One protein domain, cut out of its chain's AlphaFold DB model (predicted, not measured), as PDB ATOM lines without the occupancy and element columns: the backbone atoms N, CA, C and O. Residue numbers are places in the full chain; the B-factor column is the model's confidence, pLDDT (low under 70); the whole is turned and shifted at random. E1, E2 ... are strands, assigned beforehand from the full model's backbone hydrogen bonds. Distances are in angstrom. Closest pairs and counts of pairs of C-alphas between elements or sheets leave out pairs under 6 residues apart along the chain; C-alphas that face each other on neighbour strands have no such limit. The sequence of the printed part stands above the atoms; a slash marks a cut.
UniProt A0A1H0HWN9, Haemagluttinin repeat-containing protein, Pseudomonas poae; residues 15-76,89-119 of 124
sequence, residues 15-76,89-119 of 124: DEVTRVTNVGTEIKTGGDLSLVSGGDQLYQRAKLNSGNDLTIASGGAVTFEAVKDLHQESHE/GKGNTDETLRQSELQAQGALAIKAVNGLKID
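What this domain is: This is residues 15 to 76 and 89 to 119 of the 124 residues of the protein "Haemagluttinin repeat-containing protein" of Pseudomonas poae (UniProt A0A1H0HWN9). The chain winds in three stacked turns as a three-sided solenoid, triangular in section, and a long arm of three strands, E1, E8 and E9, runs out from one corner of the triangle and makes much of the length. The turns are E2, E3, E4, then E5, E6, E7, then E10, E11, E12, and strands from successive turns line up side by side as three parallel walls: E2, E5, E10; E3, E6, E11; and E4, E7, E12. The arm is an antiparallel sheet in the order E1, E8, E9. The printed part has 93 residues with no named helix and twelve named strands, E1 to E12 in order along the chain; its class is all strand. It is loose, with a radius of gyration of the C-alphas of 17.3 A, and flat, spanning 53 by 29 by 15 A.

How they stand to each other: The arm's inner strand is E8, residues 67 to 76, and its edge strands are E1, residues 15 to 20, and E9, residues 92 to 98. E1 and E8 are antiparallel at 178 degrees, with N 18 and O 72 within hydrogen-bond range at 2.8 A. E8 and E9 are antiparallel at 169 degrees, with N 98 and O 67 at 2.7 A and N 69 and O 96 at 2.9 A. E7, residues 62 to 65, runs on into E8 across a break of 1 residue, at 19 degrees. E9 runs on into E10, residues 101 to 104, across a break of 2 residues, at 25 degrees. E10 is an edge strand of one wall, with E5, residues 47 to 50, as the inner strand and E2, residues 26 to 28, at the other edge. E2 and E5 are parallel at 5 degrees, with N 27 and O 47 at 2.8 A; E5 and E10 are parallel at 2 degrees, with N 50 and O 103 at 2.8 A. The next wall runs E3, residues 33 to 37, E6, residues 54 to 58, and E11, residues 108 to 112. E3 and E6 are parallel at 1 degree, with N 35 and O 55 at 2.8 A, and E6 and E11 also at 1 degree, with N 58 and O 111 at 2.8 A. The third wall runs E4, residues 41 to 44, E7, and E12, residues 116 to 118. E4 and E7 are parallel at 16 degrees, with N 43 and O 63 at 2.8 A; E7 and E12 are parallel at 4 degrees, with N 64 and O 117 at 2.8 A. Between walls, the closest C-alphas of E6 and E10 are those of Leu 54 and Ala 104, 5.6 A apart. E5 and E7 are apart, and so are E1 and E3.

Where its parts are: E1 begins at C-alpha 15, (-32.070, 63.736, 11.954), and is 16.9 A long. E8, the longest strand by residues, is 29.0 A long and ends at C-alpha 76, (-27.178, 67.373, 10.350); E9 is 19.6 A long. E3, E6 and E11 are 13.5, 13.4 and 13.3 A long. E4 and E10 are each 10.3 A, E5 10.0 A and E7 9.8 A. E2 and E12, three residues each, are 6.6 and 6.7 A. E12 ends at C-alpha 118, (-22.754, 29.708, -1.075).

The domain as a whole: The two C-alphas farthest apart are those of Gly 31 and Glu 76, 54.7 A. Residues 77 to 88 are not printed, and C-alphas 76 and 89 are 11.5 A apart across this cut, which lies in the link from E8 to E9. The links that are printed whole are tight. The mean pLDDT of the printed part is 89.4; residues 15 to 16, 73 to 76 and 89 to 92 are under 70.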
ATOM      1  N   ASP A  15     -32.440  65.068  11.507       63.84
ATOM      2  CA  ASP A  15     -32.070  63.736  11.954       63.84
ATOM      3  C   ASP A  15     -32.760  62.752  11.003       63.84
ATOM      4  O   ASP A  15     -33.982  62.804  10.845       63.84
ATOM      5  N   GLU A  16     -31.992  61.899  10.331       62.97
ATOM      6  CA  GLU A  16     -32.524  60.874   9.434       62.97
ATOM      7  C   GLU A  16     -31.929  59.516   9.794       62.97
ATOM      8  O   GLU A  16     -30.711  59.333   9.815       62.97
ATOM      9  N   VAL A  17     -32.823  58.578  10.106       74.94
ATOM     10  CA  VAL A  17     -32.501  57.196  10.449       74.94
ATOM     11  C   VAL A  17     -33.051  56.301   9.349       74.94
ATOM     12  O   VAL A  17     -34.265  56.222   9.152       74.94
ATOM     13  N   THR A  18     -32.166  55.601   8.651       78.75
ATOM     14  CA  THR A  18     -32.514  54.580   7.665       78.75
ATOM     15  C   THR A  18     -32.314  53.201   8.282       78.75
ATOM     16  O   THR A  18     -31.307  52.921   8.929       78.75
ATOM     17  N   ARG A  19     -33.293  52.311   8.103       84.69
ATOM     18  CA  ARG A  19     -33.196  50.915   8.532       84.69
ATOM     19  C   ARG A  19     -33.710  50.002   7.430       84.69
ATOM     20  O   ARG A  19     -34.847  50.160   6.994       84.69
ATOM     21  N   VAL A  20     -32.888  49.044   7.025       85.00
ATOM     22  CA  VAL A  20     -33.256  47.948   6.128       85.00
ATOM     23  C   VAL A  20     -33.227  46.661   6.935       85.00
ATOM     24  O   VAL A  20     -32.275  46.389   7.665       85.00
ATOM     25  N   THR A  21     -34.296  45.880   6.835       85.44
ATOM     26  CA  THR A  21     -34.397  44.572   7.482       85.44
ATOM     27  C   THR A  21     -34.931  43.579   6.471       85.44
ATOM     28  O   THR A  21     -36.063  43.703   6.004       85.44
ATOM     29  N   ASN A  22     -34.122  42.583   6.139       83.81
ATOM     30  CA  ASN A  22     -34.498  41.537   5.209       83.81
ATOM     31  C   ASN A  22     -35.321  40.493   5.955       83.81
ATOM     32  O   ASN A  22     -34.825  39.841   6.868       83.81
ATOM     33  N   VAL A  23     -36.584  40.303   5.572       83.62
ATOM     34  CA  VAL A  23     -37.447  39.254   6.135       83.62
ATOM     35  C   VAL A  23     -37.301  37.986   5.296       83.62
ATOM     36  O   VAL A  23     -37.529  38.020   4.093       83.62
ATOM     37  N   GLY A  24     -36.867  36.893   5.924       87.44
ATOM     38  CA  GLY A  24     -36.651  35.607   5.265       87.44
ATOM     39  C   GLY A  24     -37.855  34.675   5.371       87.44
ATOM     40  O   GLY A  24     -38.864  35.001   5.998       87.44
ATOM     41  N   THR A  25     -37.730  33.494   4.776       89.75
ATOM     42  CA  THR A  25     -38.747  32.435   4.832       89.75
ATOM     43  C   THR A  25     -38.389  31.408   5.898       89.75
ATOM     44  O   THR A  25     -37.226  31.042   6.018       89.75
ATOM     45  N   GLU A  26     -39.379  30.891   6.628       95.81
ATOM     46  CA  GLU A  26     -39.209  29.722   7.495       95.81
ATOM     47  C   GLU A  26     -40.107  28.573   7.027       95.81
ATOM     48  O   GLU A  26     -41.302  28.759   6.801       95.81
ATOM     49  N   ILE A  27     -39.527  27.379   6.901       96.50
ATOM     50  CA  ILE A  27     -40.242  26.130   6.638       96.50
ATOM     51  C   ILE A  27     -39.902  25.158   7.760       96.50
ATOM     52  O   ILE A  27     -38.730  24.929   8.060       96.50
ATOM     53  N   LYS A  28     -40.931  24.572   8.374       97.25
ATOM     54  CA  LYS A  28     -40.781  23.591   9.446       97.25
ATOM     55  C   LYS A  28     -41.672  22.381   9.204       97.25
ATOM     56  O   LYS A  28     -42.872  22.538   8.987       97.25
ATOM     57  N   THR A  29     -41.100  21.187   9.295       97.06
ATOM     58  CA  THR A  29     -41.819  19.910   9.180       97.06
ATOM     59  C   THR A  29     -41.570  19.038  10.410       97.06
ATOM     60  O   THR A  29     -40.545  19.158  11.077       97.06
ATOM     61  N   GLY A  30     -42.529  18.166  10.742       97.69
ATOM     62  CA  GLY A  30     -42.362  17.160  11.801       97.69
ATOM     63  C   GLY A  30     -41.685  15.868  11.327       97.69
ATOM     64  O   GLY A  30     -41.112  15.154  12.139       97.69
ATOM     65  N   GLY A  31     -41.741  15.583  10.024       97.19
ATOM     66  CA  GLY A  31     -41.017  14.495   9.361       97.19
ATOM     67  C   GLY A  31     -40.070  15.061   8.306       97.19
ATOM     68  O   GLY A  31     -39.524  16.145   8.504       97.19
ATOM     69  N   ASP A  32     -39.931  14.371   7.176       98.19
ATOM     70  CA  ASP A  32     -39.024  14.780   6.099       98.19
ATOM     71  C   ASP A  32     -39.423  16.114   5.451       98.19
ATOM     72  O   ASP A  32     -40.605  16.420   5.268       98.19
ATOM     73  N   LEU A  33     -38.419  16.891   5.049       98.12
ATOM     74  CA  LEU A  33     -38.560  18.091   4.229       98.12
ATOM     75  C   LEU A  33     -37.787  17.889   2.925       98.12
ATOM     76  O   LEU A  33     -36.571  17.727   2.934       98.12
ATOM     77  N   SER A  34     -38.493  17.914   1.794       97.88
ATOM     78  CA  SER A  34     -37.893  17.823   0.458       97.88
ATOM     79  C   SER A  34     -38.256  19.037  -0.391       97.88
ATOM     80  O   SER A  34     -39.433  19.300  -0.628       97.88
ATOM     81  N   LEU A  35     -37.245  19.758  -0.878       97.25
ATOM     82  CA  LEU A  35     -37.382  20.898  -1.784       97.25
ATOM     83  C   LEU A  35     -36.822  20.528  -3.157       97.25
ATOM     84  O   LEU A  35     -35.607  20.427  -3.338       97.25
ATOM     85  N   VAL A  36     -37.713  20.298  -4.124       97.69
ATOM     86  CA  VAL A  36     -37.357  19.743  -5.437       97.69
ATOM     87  C   VAL A  36     -37.723  20.714  -6.555       97.69
ATOM     88  O   VAL A  36     -38.856  21.182  -6.627       97.69
ATOM     89  N   SER A  37     -36.770  21.000  -7.442       97.19
ATOM     90  CA  SER A  37     -36.973  21.816  -8.645       97.19
ATOM     91  C   SER A  37     -36.272  21.175  -9.839       97.19
ATOM     92  O   SER A  37     -35.183  20.623  -9.696       97.19
ATOM     93  N   GLY A  38     -36.878  21.268 -11.025       97.69
ATOM     94  CA  GLY A  38     -36.227  20.882 -12.282       97.69
ATOM     95  C   GLY A  38     -35.196  21.904 -12.781       97.69
ATOM     96  O   GLY A  38     -34.369  21.561 -13.617       97.69
ATOM     97  N   GLY A  39     -35.236  23.137 -12.270       97.19
ATOM     98  CA  GLY A  39     -34.279  24.206 -12.572       97.19
ATOM     99  C   GLY A  39     -33.573  24.698 -11.312       97.19
ATOM    100  O   GLY A  39     -33.575  24.005 -10.298       97.19
ATOM    101  N   ASP A  40     -33.000  25.899 -11.372       98.00
ATOM    102  CA  ASP A  40     -32.217  26.481 -10.277       98.00
ATOM    103  C   ASP A  40     -33.046  26.742  -9.006       98.00
ATOM    104  O   ASP A  40     -34.263  26.943  -9.048       98.00
ATOM    105  N   GLN A  41     -32.365  26.765  -7.859       97.94
ATOM    106  CA  GLN A  41     -32.932  27.129  -6.560       97.94
ATOM    107  C   GLN A  41     -32.089  28.220  -5.889       97.94
ATOM    108  O   GLN A  41     -30.862  28.126  -5.858       97.94
ATOM    109  N   LEU A  42     -32.750  29.232  -5.320       95.81
ATOM    110  CA  LEU A  42     -32.133  30.352  -4.604       95.81
ATOM    111  C   LEU A  42     -32.729  30.469  -3.196       95.81
ATOM    112  O   LEU A  42     -33.947  30.488  -3.035       95.81
ATOM    113  N   TYR A  43     -31.861  30.597  -2.195       95.19
ATOM    114  CA  TYR A  43     -32.218  30.720  -0.786       95.19
ATOM    115  C   TYR A  43     -31.577  31.966  -0.172       95.19
ATOM    116  O   TYR A  43     -30.360  32.017   0.010       95.19
ATOM    117  N   GLN A  44     -32.407  32.942   0.203       93.31
ATOM    118  CA  GLN A  44     -32.016  34.176   0.892       93.31
ATOM    119  C   GLN A  44     -32.620  34.186   2.298       93.31
ATOM    120  O   GLN A  44     -33.845  34.174   2.442       93.31
ATOM    121  N   ARG A  45     -31.776  34.201   3.342       93.06
ATOM    122  CA  ARG A  45     -32.209  34.180   4.759       93.06
ATOM    123  C   ARG A  45     -33.290  33.112   5.038       93.06
ATOM    124  O   ARG A  45     -34.233  33.348   5.790       93.06
ATOM    125  N   ALA A  46     -33.197  31.950   4.399       94.38
ATOM    126  CA  ALA A  46     -34.176  30.882   4.561       94.38
ATOM    127  C   ALA A  46     -33.861  30.061   5.813       94.38
ATOM    128  O   ALA A  46     -32.711  29.693   6.017       94.38
ATOM    129  N   LYS A  47     -34.864  29.735   6.626       96.56
ATOM    130  CA  LYS A  47     -34.742  28.812   7.755       96.56
ATOM    131  C   LYS A  47     -35.508  27.531   7.453       96.56
ATOM    132  O   LYS A  47     -36.735  27.547   7.389       96.56
ATOM    133  N   LEU A  48     -34.794  26.433   7.244       97.50
ATOM    134  CA  LEU A  48     -35.377  25.141   6.886       97.50
ATOM    135  C   LEU A  48     -35.162  24.159   8.036       97.50
ATOM    136  O   LEU A  48     -34.029  23.777   8.305       97.50
ATOM    137  N   ASN A  49     -36.241  23.756   8.703       97.56
ATOM    138  CA  ASN A  49     -36.207  22.854   9.852       97.56
ATOM    139  C   ASN A  49     -36.958  21.558   9.532       97.56
ATOM    140  O   ASN A  49     -38.187  21.559   9.436       97.56
ATOM    141  N   SER A  50     -36.231  20.452   9.415       98.00
ATOM    142  CA  SER A  50     -36.801  19.116   9.258       98.00
ATOM    143  C   SER A  50     -36.801  18.350  10.575       98.00
ATOM    144  O   SER A  50     -35.795  18.318  11.289       98.00
ATOM    145  N   GLY A  51     -37.928  17.710  10.884       98.06
ATOM    146  CA  GLY A  51     -38.051  16.784  12.008       98.06
ATOM    147  C   GLY A  51     -37.413  15.418  11.744       98.06
ATOM    148  O   GLY A  51     -37.182  14.677  12.695       98.06
ATOM    149  N   ASN A  52     -37.092  15.109  10.483       98.06
ATOM    150  CA  ASN A  52     -36.286  13.957  10.085       98.06
ATOM    151  C   ASN A  52     -35.286  14.381   8.990       98.06
ATOM    152  O   ASN A  52     -34.434  15.230   9.271       98.06
ATOM    153  N   ASP A  53     -35.383  13.867   7.761       98.44
ATOM    154  CA  ASP A  53     -34.415  14.159   6.698       98.44
ATOM    155  C   ASP A  53     -34.712  15.498   6.005       98.44
ATOM    156  O   ASP A  53     -35.869  15.879   5.817       98.44
ATOM    157  N   LEU A  54     -33.676  16.231   5.598       98.38
ATOM    158  CA  LEU A  54     -33.776  17.429   4.762       98.38
ATOM    159  C   LEU A  54     -33.088  17.171   3.421       98.38
ATOM    160  O   LEU A  54     -31.871  17.001   3.361       98.38
ATOM    161  N   THR A  55     -33.859  17.183   2.336       98.38
ATOM    162  CA  THR A  55     -33.348  17.050   0.967       98.38
ATOM    163  C   THR A  55     -33.610  18.313   0.158       98.38
ATOM    164  O   THR A  55     -34.745  18.761   0.020       98.38
ATOM    165  N   ILE A  56     -32.561  18.851  -0.453       98.19
ATOM    166  CA  ILE A  56     -32.630  19.929  -1.438       98.19
ATOM    167  C   ILE A  56     -32.169  19.340  -2.769       98.19
ATOM    168  O   ILE A  56     -31.023  18.914  -2.882       98.19
ATOM    169  N   ALA A  57     -33.054  19.264  -3.761       98.19
ATOM    170  CA  ALA A  57     -32.770  18.648  -5.055       98.19
ATOM    171  C   ALA A  57     -33.105  19.594  -6.211       98.19
ATOM    172  O   ALA A  57     -34.266  19.892  -6.482       98.19
ATOM    173  N   SER A  58     -32.071  20.034  -6.914       98.00
ATOM    174  CA  SER A  58     -32.153  20.940  -8.051       98.00
ATOM    175  C   SER A  58     -31.637  20.248  -9.310       98.00
ATOM    176  O   SER A  58     -30.522  19.718  -9.322       98.00
ATOM    177  N   GLY A  59     -32.443  20.278 -10.372       97.88
ATOM    178  CA  GLY A  59     -32.007  19.953 -11.732       97.88
ATOM    179  C   GLY A  59     -31.069  21.009 -12.328       97.88
ATOM    180  O   GLY A  59     -30.449  20.755 -13.356       97.88
ATOM    181  N   GLY A  60     -30.934  22.162 -11.665       97.62
ATOM    182  CA  GLY A  60     -29.955  23.198 -11.963       97.62
ATOM    183  C   GLY A  60     -28.990  23.436 -10.798       97.62
ATOM    184  O   GLY A  60     -28.507  22.497 -10.160       97.62
ATOM    185  N   ALA A  61     -28.671  24.700 -10.533       97.75
ATOM    186  CA  ALA A  61     -27.818  25.120  -9.429       97.75
ATOM    187  C   ALA A  61     -28.618  25.258  -8.125       97.75
ATOM    188  O   ALA A  61     -29.843  25.412  -8.127       97.75
ATOM    189  N   VAL A  62     -27.916  25.226  -6.995       98.19
ATOM    190  CA  VAL A  62     -28.448  25.645  -5.689       98.19
ATOM    191  C   VAL A  62     -27.595  26.802  -5.190       98.19
ATOM    192  O   VAL A  62     -26.383  26.649  -5.062       98.19
ATOM    193  N   THR A  63     -28.219  27.944  -4.903       97.06
ATOM    194  CA  THR A  63     -27.545  29.154  -4.415       97.06
ATOM    195  C   THR A  63     -28.068  29.548  -3.038       97.06
ATOM    196  O   THR A  63     -29.263  29.767  -2.869       97.06
ATOM    197  N   PHE A  64     -27.170  29.679  -2.065       95.38
ATOM    198  CA  PHE A  64     -27.446  30.291  -0.767       95.38
ATOM    199  C   PHE A  64     -26.825  31.686  -0.738       95.38
ATOM    200  O   PHE A  64     -25.604  31.820  -0.663       95.38
ATOM    201  N   GLU A  65     -27.670  32.709  -0.820       93.00
ATOM    202  CA  GLU A  65     -27.251  34.108  -0.854       93.00
ATOM    203  C   GLU A  65     -27.361  34.730   0.541       93.00
ATOM    204  O   GLU A  65     -28.367  34.580   1.249       93.00
ATOM    205  N   ALA A  66     -26.298  35.423   0.941       90.44
ATOM    206  CA  ALA A  66     -26.280  36.211   2.160       90.44
ATOM    207  C   ALA A  66     -26.883  37.598   1.891       90.44
ATOM    208  O   ALA A  66     -26.583  38.229   0.882       90.44
ATOM    209  N   VAL A  67     -27.719  38.084   2.807       89.31
ATOM    210  CA  VAL A  67     -28.362  39.405   2.712       89.31
ATOM    211  C   VAL A  67     -27.962  40.274   3.898       89.31
ATOM    212  O   VAL A  67     -27.668  39.755   4.973       89.31
ATOM    213  N   LYS A  68     -27.944  41.596   3.723       89.38
ATOM    214  CA  LYS A  68     -27.496  42.543   4.752       89.38
ATOM    215  C   LYS A  68     -28.656  43.347   5.314       89.38
ATOM    216  O   LYS A  68     -29.316  44.069   4.573       89.38
ATOM    217  N   ASP A  69     -28.832  43.286   6.629       86.12
ATOM    218  CA  ASP A  69     -29.609  44.297   7.340       86.12
ATOM    219  C   ASP A  69     -28.740  45.555   7.501       86.12
ATOM    220  O   ASP A  69     -27.553  45.450   7.815       86.12
ATOM    221  N   LEU A  70     -29.336  46.732   7.305       84.50
ATOM    222  CA  LEU A  70     -28.662  48.030   7.383       84.50
ATOM    223  C   LEU A  70     -29.303  48.877   8.476       84.50
ATOM    224  O   LEU A  70     -30.526  49.022   8.516       84.50
ATOM    225  N   HIS A  71     -28.494  49.515   9.309       83.06
ATOM    226  CA  HIS A  71     -28.932  50.602  10.170       83.06
ATOM    227  C   HIS A  71     -28.003  51.795   9.978       83.06
ATOM    228  O   HIS A  71     -26.798  51.685  10.170       83.06
ATOM    229  N   GLN A  72     -28.557  52.925   9.551       76.12
ATOM    230  CA  GLN A  72     -27.800  54.132   9.261       76.12
ATOM    231  C   GLN A  72     -28.438  55.325   9.963       76.12
ATOM    232  O   GLN A  72     -29.626  55.589   9.788       76.12
ATOM    233  N   GLU A  73     -27.644  56.056  10.739       68.31
ATOM    234  CA  GLU A  73     -28.075  57.283  11.406       68.31
ATOM    235  C   GLU A  73     -27.283  58.484  10.881       68.31
ATOM    236  O   GLU A  73     -26.051  58.466  10.804       68.31
ATOM    237  N   SER A  74     -27.998  59.552  10.525       61.41
ATOM    238  CA  SER A  74     -27.428  60.820  10.079       61.41
ATOM    239  C   SER A  74     -27.974  61.979  10.913       61.41
ATOM    240  O   SER A  74     -29.179  62.105  11.138       61.41
ATOM    241  N   HIS A  75     -27.062  62.823  11.393       56.03
ATOM    242  CA  HIS A  75     -27.365  64.008  12.189       56.03
ATOM    243  C   HIS A  75     -26.761  65.238  11.511       56.03
ATOM    244  O   HIS A  75     -25.542  65.420  11.509       56.03
ATOM    245  N   GLU A  76     -27.601  66.114  10.966       51.66
ATOM    246  CA  GLU A  76     -27.178  67.373  10.350       51.66
ATOM    247  C   GLU A  76     -27.477  68.554  11.291       51.66
ATOM    248  O   GLU A  76     -28.631  68.829  11.637       51.66
ATOM    249  N   GLY A  89     -20.727  62.012   4.406       47.62
ATOM    250  CA  GLY A  89     -20.024  60.727   4.318       47.62
ATOM    251  C   GLY A  89     -19.665  60.070   5.660       47.62
ATOM    252  O   GLY A  89     -18.987  59.050   5.649       47.62
ATOM    253  N   LYS A  90     -20.060  60.645   6.808       48.66
ATOM    254  CA  LYS A  90     -19.681  60.201   8.169       48.66
ATOM    255  C   LYS A  90     -20.888  59.785   9.031       48.66
ATOM    256  O   LYS A  90     -20.890  59.998  10.240       48.66
ATOM    257  N   GLY A  91     -21.933  59.233   8.418       56.03
ATOM    258  CA  GLY A  91     -23.015  58.577   9.163       56.03
ATOM    259  C   GLY A  91     -22.530  57.260   9.775       56.03
ATOM    260  O   GLY A  91     -21.774  56.529   9.130       56.03
ATOM    261  N   ASN A  92     -22.959  56.951  11.001       62.25
ATOM    262  CA  ASN A  92     -22.733  55.625  11.580       62.25
ATOM    263  C   ASN A  92     -23.584  54.633  10.787       62.25
ATOM    264  O   ASN A  92     -24.787  54.842  10.629       62.25
ATOM    265  N   THR A  93     -22.938  53.616  10.226       70.94
ATOM    266  CA  THR A  93     -23.582  52.590   9.411       70.94
ATOM    267  C   THR A  93     -23.233  51.238  10.010       70.94
ATOM    268  O   THR A  93     -22.067  50.851  10.008       70.94
ATOM    269  N   ASP A  94     -24.242  50.544  10.518       77.12
ATOM    270  CA  ASP A  94     -24.136  49.183  11.022       77.12
ATOM    271  C   ASP A  94     -24.725  48.221   9.987       77.12
ATOM    272  O   ASP A  94     -25.881  48.357   9.572       77.12
ATOM    273  N   GLU A  95     -23.931  47.233   9.577       82.31
ATOM    274  CA  GLU A  95     -24.354  46.156   8.682       82.31
ATOM    275  C   GLU A  95     -24.381  44.832   9.451       82.31
ATOM    276  O   GLU A  95     -23.428  44.480  10.145       82.31
ATOM    277  N   THR A  96     -25.469  44.069   9.330       84.50
ATOM    278  CA  THR A  96     -25.558  42.705   9.876       84.50
ATOM    279  C   THR A  96     -25.813  41.713   8.751       84.50
ATOM    280  O   THR A  96     -26.865  41.751   8.111       84.50
ATOM    281  N   LEU A  97     -24.874  40.787   8.543       87.19
ATOM    282  CA  LEU A  97     -25.015  39.718   7.559       87.19
ATOM    283  C   LEU A  97     -26.012  38.658   8.040       87.19
ATOM    284  O   LEU A  97     -25.944  38.171   9.169       87.19
ATOM    285  N   ARG A  98     -26.929  38.264   7.160       89.50
ATOM    286  CA  ARG A  98     -27.925  37.218   7.382       89.50
ATOM    287  C   ARG A  98     -27.756  36.126   6.341       89.50
ATOM    288  O   ARG A  98     -27.817  36.390   5.144       89.50
ATOM    289  N   GLN A  99     -27.606  34.893   6.803       90.69
ATOM    290  CA  GLN A  99     -27.522  33.712   5.950       90.69
ATOM    291  C   GLN A  99     -28.730  32.799   6.151       90.69
ATOM    292  O   GLN A  99     -29.511  32.966   7.092       90.69
ATOM    293  N   SER A 100     -28.891  31.855   5.228       93.88
ATOM    294  CA  SER A 100     -29.857  30.768   5.360       93.88
ATOM    295  C   SER A 100     -29.360  29.731   6.377       93.88
ATOM    296  O   SER A 100     -28.172  29.425   6.429       93.88
ATOM    297  N   GLU A 101     -30.276  29.185   7.170       94.62
ATOM    298  CA  GLU A 101     -30.043  28.183   8.206       94.62
ATOM    299  C   GLU A 101     -30.771  26.884   7.836       94.62
ATOM    300  O   GLU A 101     -31.960  26.892   7.508       94.62
ATOM    301  N   LEU A 102     -30.052  25.764   7.895       96.12
ATOM    302  CA  LEU A 102     -30.561  24.436   7.566       96.12
ATOM    303  C   LEU A 102     -30.411  23.530   8.787       96.12
ATOM    304  O   LEU A 102     -29.292  23.287   9.237       96.12
ATOM    305  N   GLN A 103     -31.521  23.006   9.297       97.12
ATOM    306  CA  GLN A 103     -31.549  22.062  10.407       97.12
ATOM    307  C   GLN A 103     -32.324  20.804  10.008       97.12
ATOM    308  O   GLN A 103     -33.462  20.877   9.546       97.12
ATOM    309  N   ALA A 104     -31.717  19.641  10.224       96.81
ATOM    310  CA  ALA A 104     -32.336  18.331  10.056       96.81
ATOM    311  C   ALA A 104     -31.999  17.469  11.273       96.81
ATOM    312  O   ALA A 104     -30.875  17.534  11.769       96.81
ATOM    313  N   GLN A 105     -32.963  16.692  11.769       96.88
ATOM    314  CA  GLN A 105     -32.705  15.712  12.834       96.88
ATOM    315  C   GLN A 105     -32.126  14.404  12.275       96.88
ATOM    316  O   GLN A 105     -31.414  13.693  12.982       96.88
ATOM    317  N   GLY A 106     -32.441  14.098  11.015       97.12
ATOM    318  CA  GLY A 106     -31.884  12.995  10.244       97.12
ATOM    319  C   GLY A 106     -30.772  13.463   9.303       97.12
ATOM    320  O   GLY A 106     -29.914  14.272   9.662       97.12
ATOM    321  N   ALA A 107     -30.776  12.950   8.077       97.38
ATOM    322  CA  ALA A 107     -29.784  13.276   7.064       97.38
ATOM    323  C   ALA A 107     -30.061  14.630   6.391       97.38
ATOM    324  O   ALA A 107     -31.198  14.971   6.070       97.38
ATOM    325  N   LEU A 108     -28.992  15.373   6.098       97.38
ATOM    326  CA  LEU A 108     -29.021  16.543   5.221       97.38
ATOM    327  C   LEU A 108     -28.390  16.181   3.873       97.38
ATOM    328  O   LEU A 108     -27.207  15.845   3.813       97.38
ATOM    329  N   ALA A 109     -29.159  16.282   2.790       97.38
ATOM    330  CA  ALA A 109     -28.697  16.011   1.434       97.38
ATOM    331  C   ALA A 109     -28.968  17.202   0.507       97.38
ATOM    332  O   ALA A 109     -30.103  17.657   0.375       97.38
ATOM    333  N   ILE A 110     -27.933  17.668  -0.193       97.44
ATOM    334  CA  ILE A 110     -28.051  18.704  -1.223       97.44
ATOM    335  C   ILE A 110     -27.574  18.117  -2.550       97.44
ATOM    336  O   ILE A 110     -26.422  17.709  -2.688       97.44
ATOM    337  N   LYS A 111     -28.475  18.068  -3.528       97.25
ATOM    338  CA  LYS A 111     -28.223  17.645  -4.904       97.25
ATOM    339  C   LYS A 111     -28.421  18.853  -5.808       97.25
ATOM    340  O   LYS A 111     -29.529  19.367  -5.911       97.25
ATOM    341  N   ALA A 112     -27.351  19.292  -6.454       96.88
ATOM    342  CA  ALA A 112     -27.372  20.424  -7.367       96.88
ATOM    343  C   ALA A 112     -26.610  20.047  -8.635       96.88
ATOM    344  O   ALA A 112     -25.381  19.977  -8.616       96.88
ATOM    345  N   VAL A 113     -27.337  19.755  -9.716       96.38
ATOM    346  CA  VAL A 113     -26.747  19.275 -10.978       96.38
ATOM    347  C   VAL A 113     -25.745  20.282 -11.545       96.38
ATOM    348  O   VAL A 113     -24.649  19.887 -11.936       96.38
ATOM    349  N   ASN A 114     -26.075  21.577 -11.513       96.12
ATOM    350  CA  ASN A 114     -25.185  22.646 -11.986       96.12
ATOM    351  C   ASN A 114     -24.315  23.245 -10.864       96.12
ATOM    352  O   ASN A 114     -23.711  24.299 -11.046       96.12
ATOM    353  N   GLY A 115     -24.229  22.576  -9.710       96.38
ATOM    354  CA  GLY A 115     -23.346  22.952  -8.608       96.38
ATOM    355  C   GLY A 115     -24.013  23.730  -7.471       96.38
ATOM    356  O   GLY A 115     -25.141  24.217  -7.564       96.38
ATOM    357  N   LEU A 116     -23.279  23.811  -6.362       96.56
ATOM    358  CA  LEU A 116     -23.676  24.482  -5.128       96.56
ATOM    359  C   LEU A 116     -22.879  25.782  -4.972       96.56
ATOM    360  O   LEU A 116     -21.650  25.748  -4.907       96.56
ATOM    361  N   LYS A 117     -23.580  26.913  -4.876       95.56
ATOM    362  CA  LYS A 117     -23.014  28.234  -4.595       95.56
ATOM    363  C   LYS A 117     -23.448  28.694  -3.206       95.56
ATOM    364  O   LYS A 117     -24.633  28.672  -2.882       95.56
ATOM    365  N   ILE A 118     -22.492  29.125  -2.391       92.38
ATOM    366  CA  ILE A 118     -22.754  29.708  -1.075       92.38
ATOM    367  C   ILE A 118     -21.987  31.018  -1.005       92.38
ATOM    368  O   ILE A 118     -20.758  31.020  -1.089       92.38
ATOM    369  N   ASP A 119     -22.714  32.119  -0.858       88.56
ATOM    370  CA  ASP A 119     -22.099  33.420  -0.661       88.56
ATOM    371  C   ASP A 119     -21.636  33.526   0.798       88.56
ATOM    372  O   ASP A 119     -22.426  33.575   1.748       88.56
TER     373      ASP A 119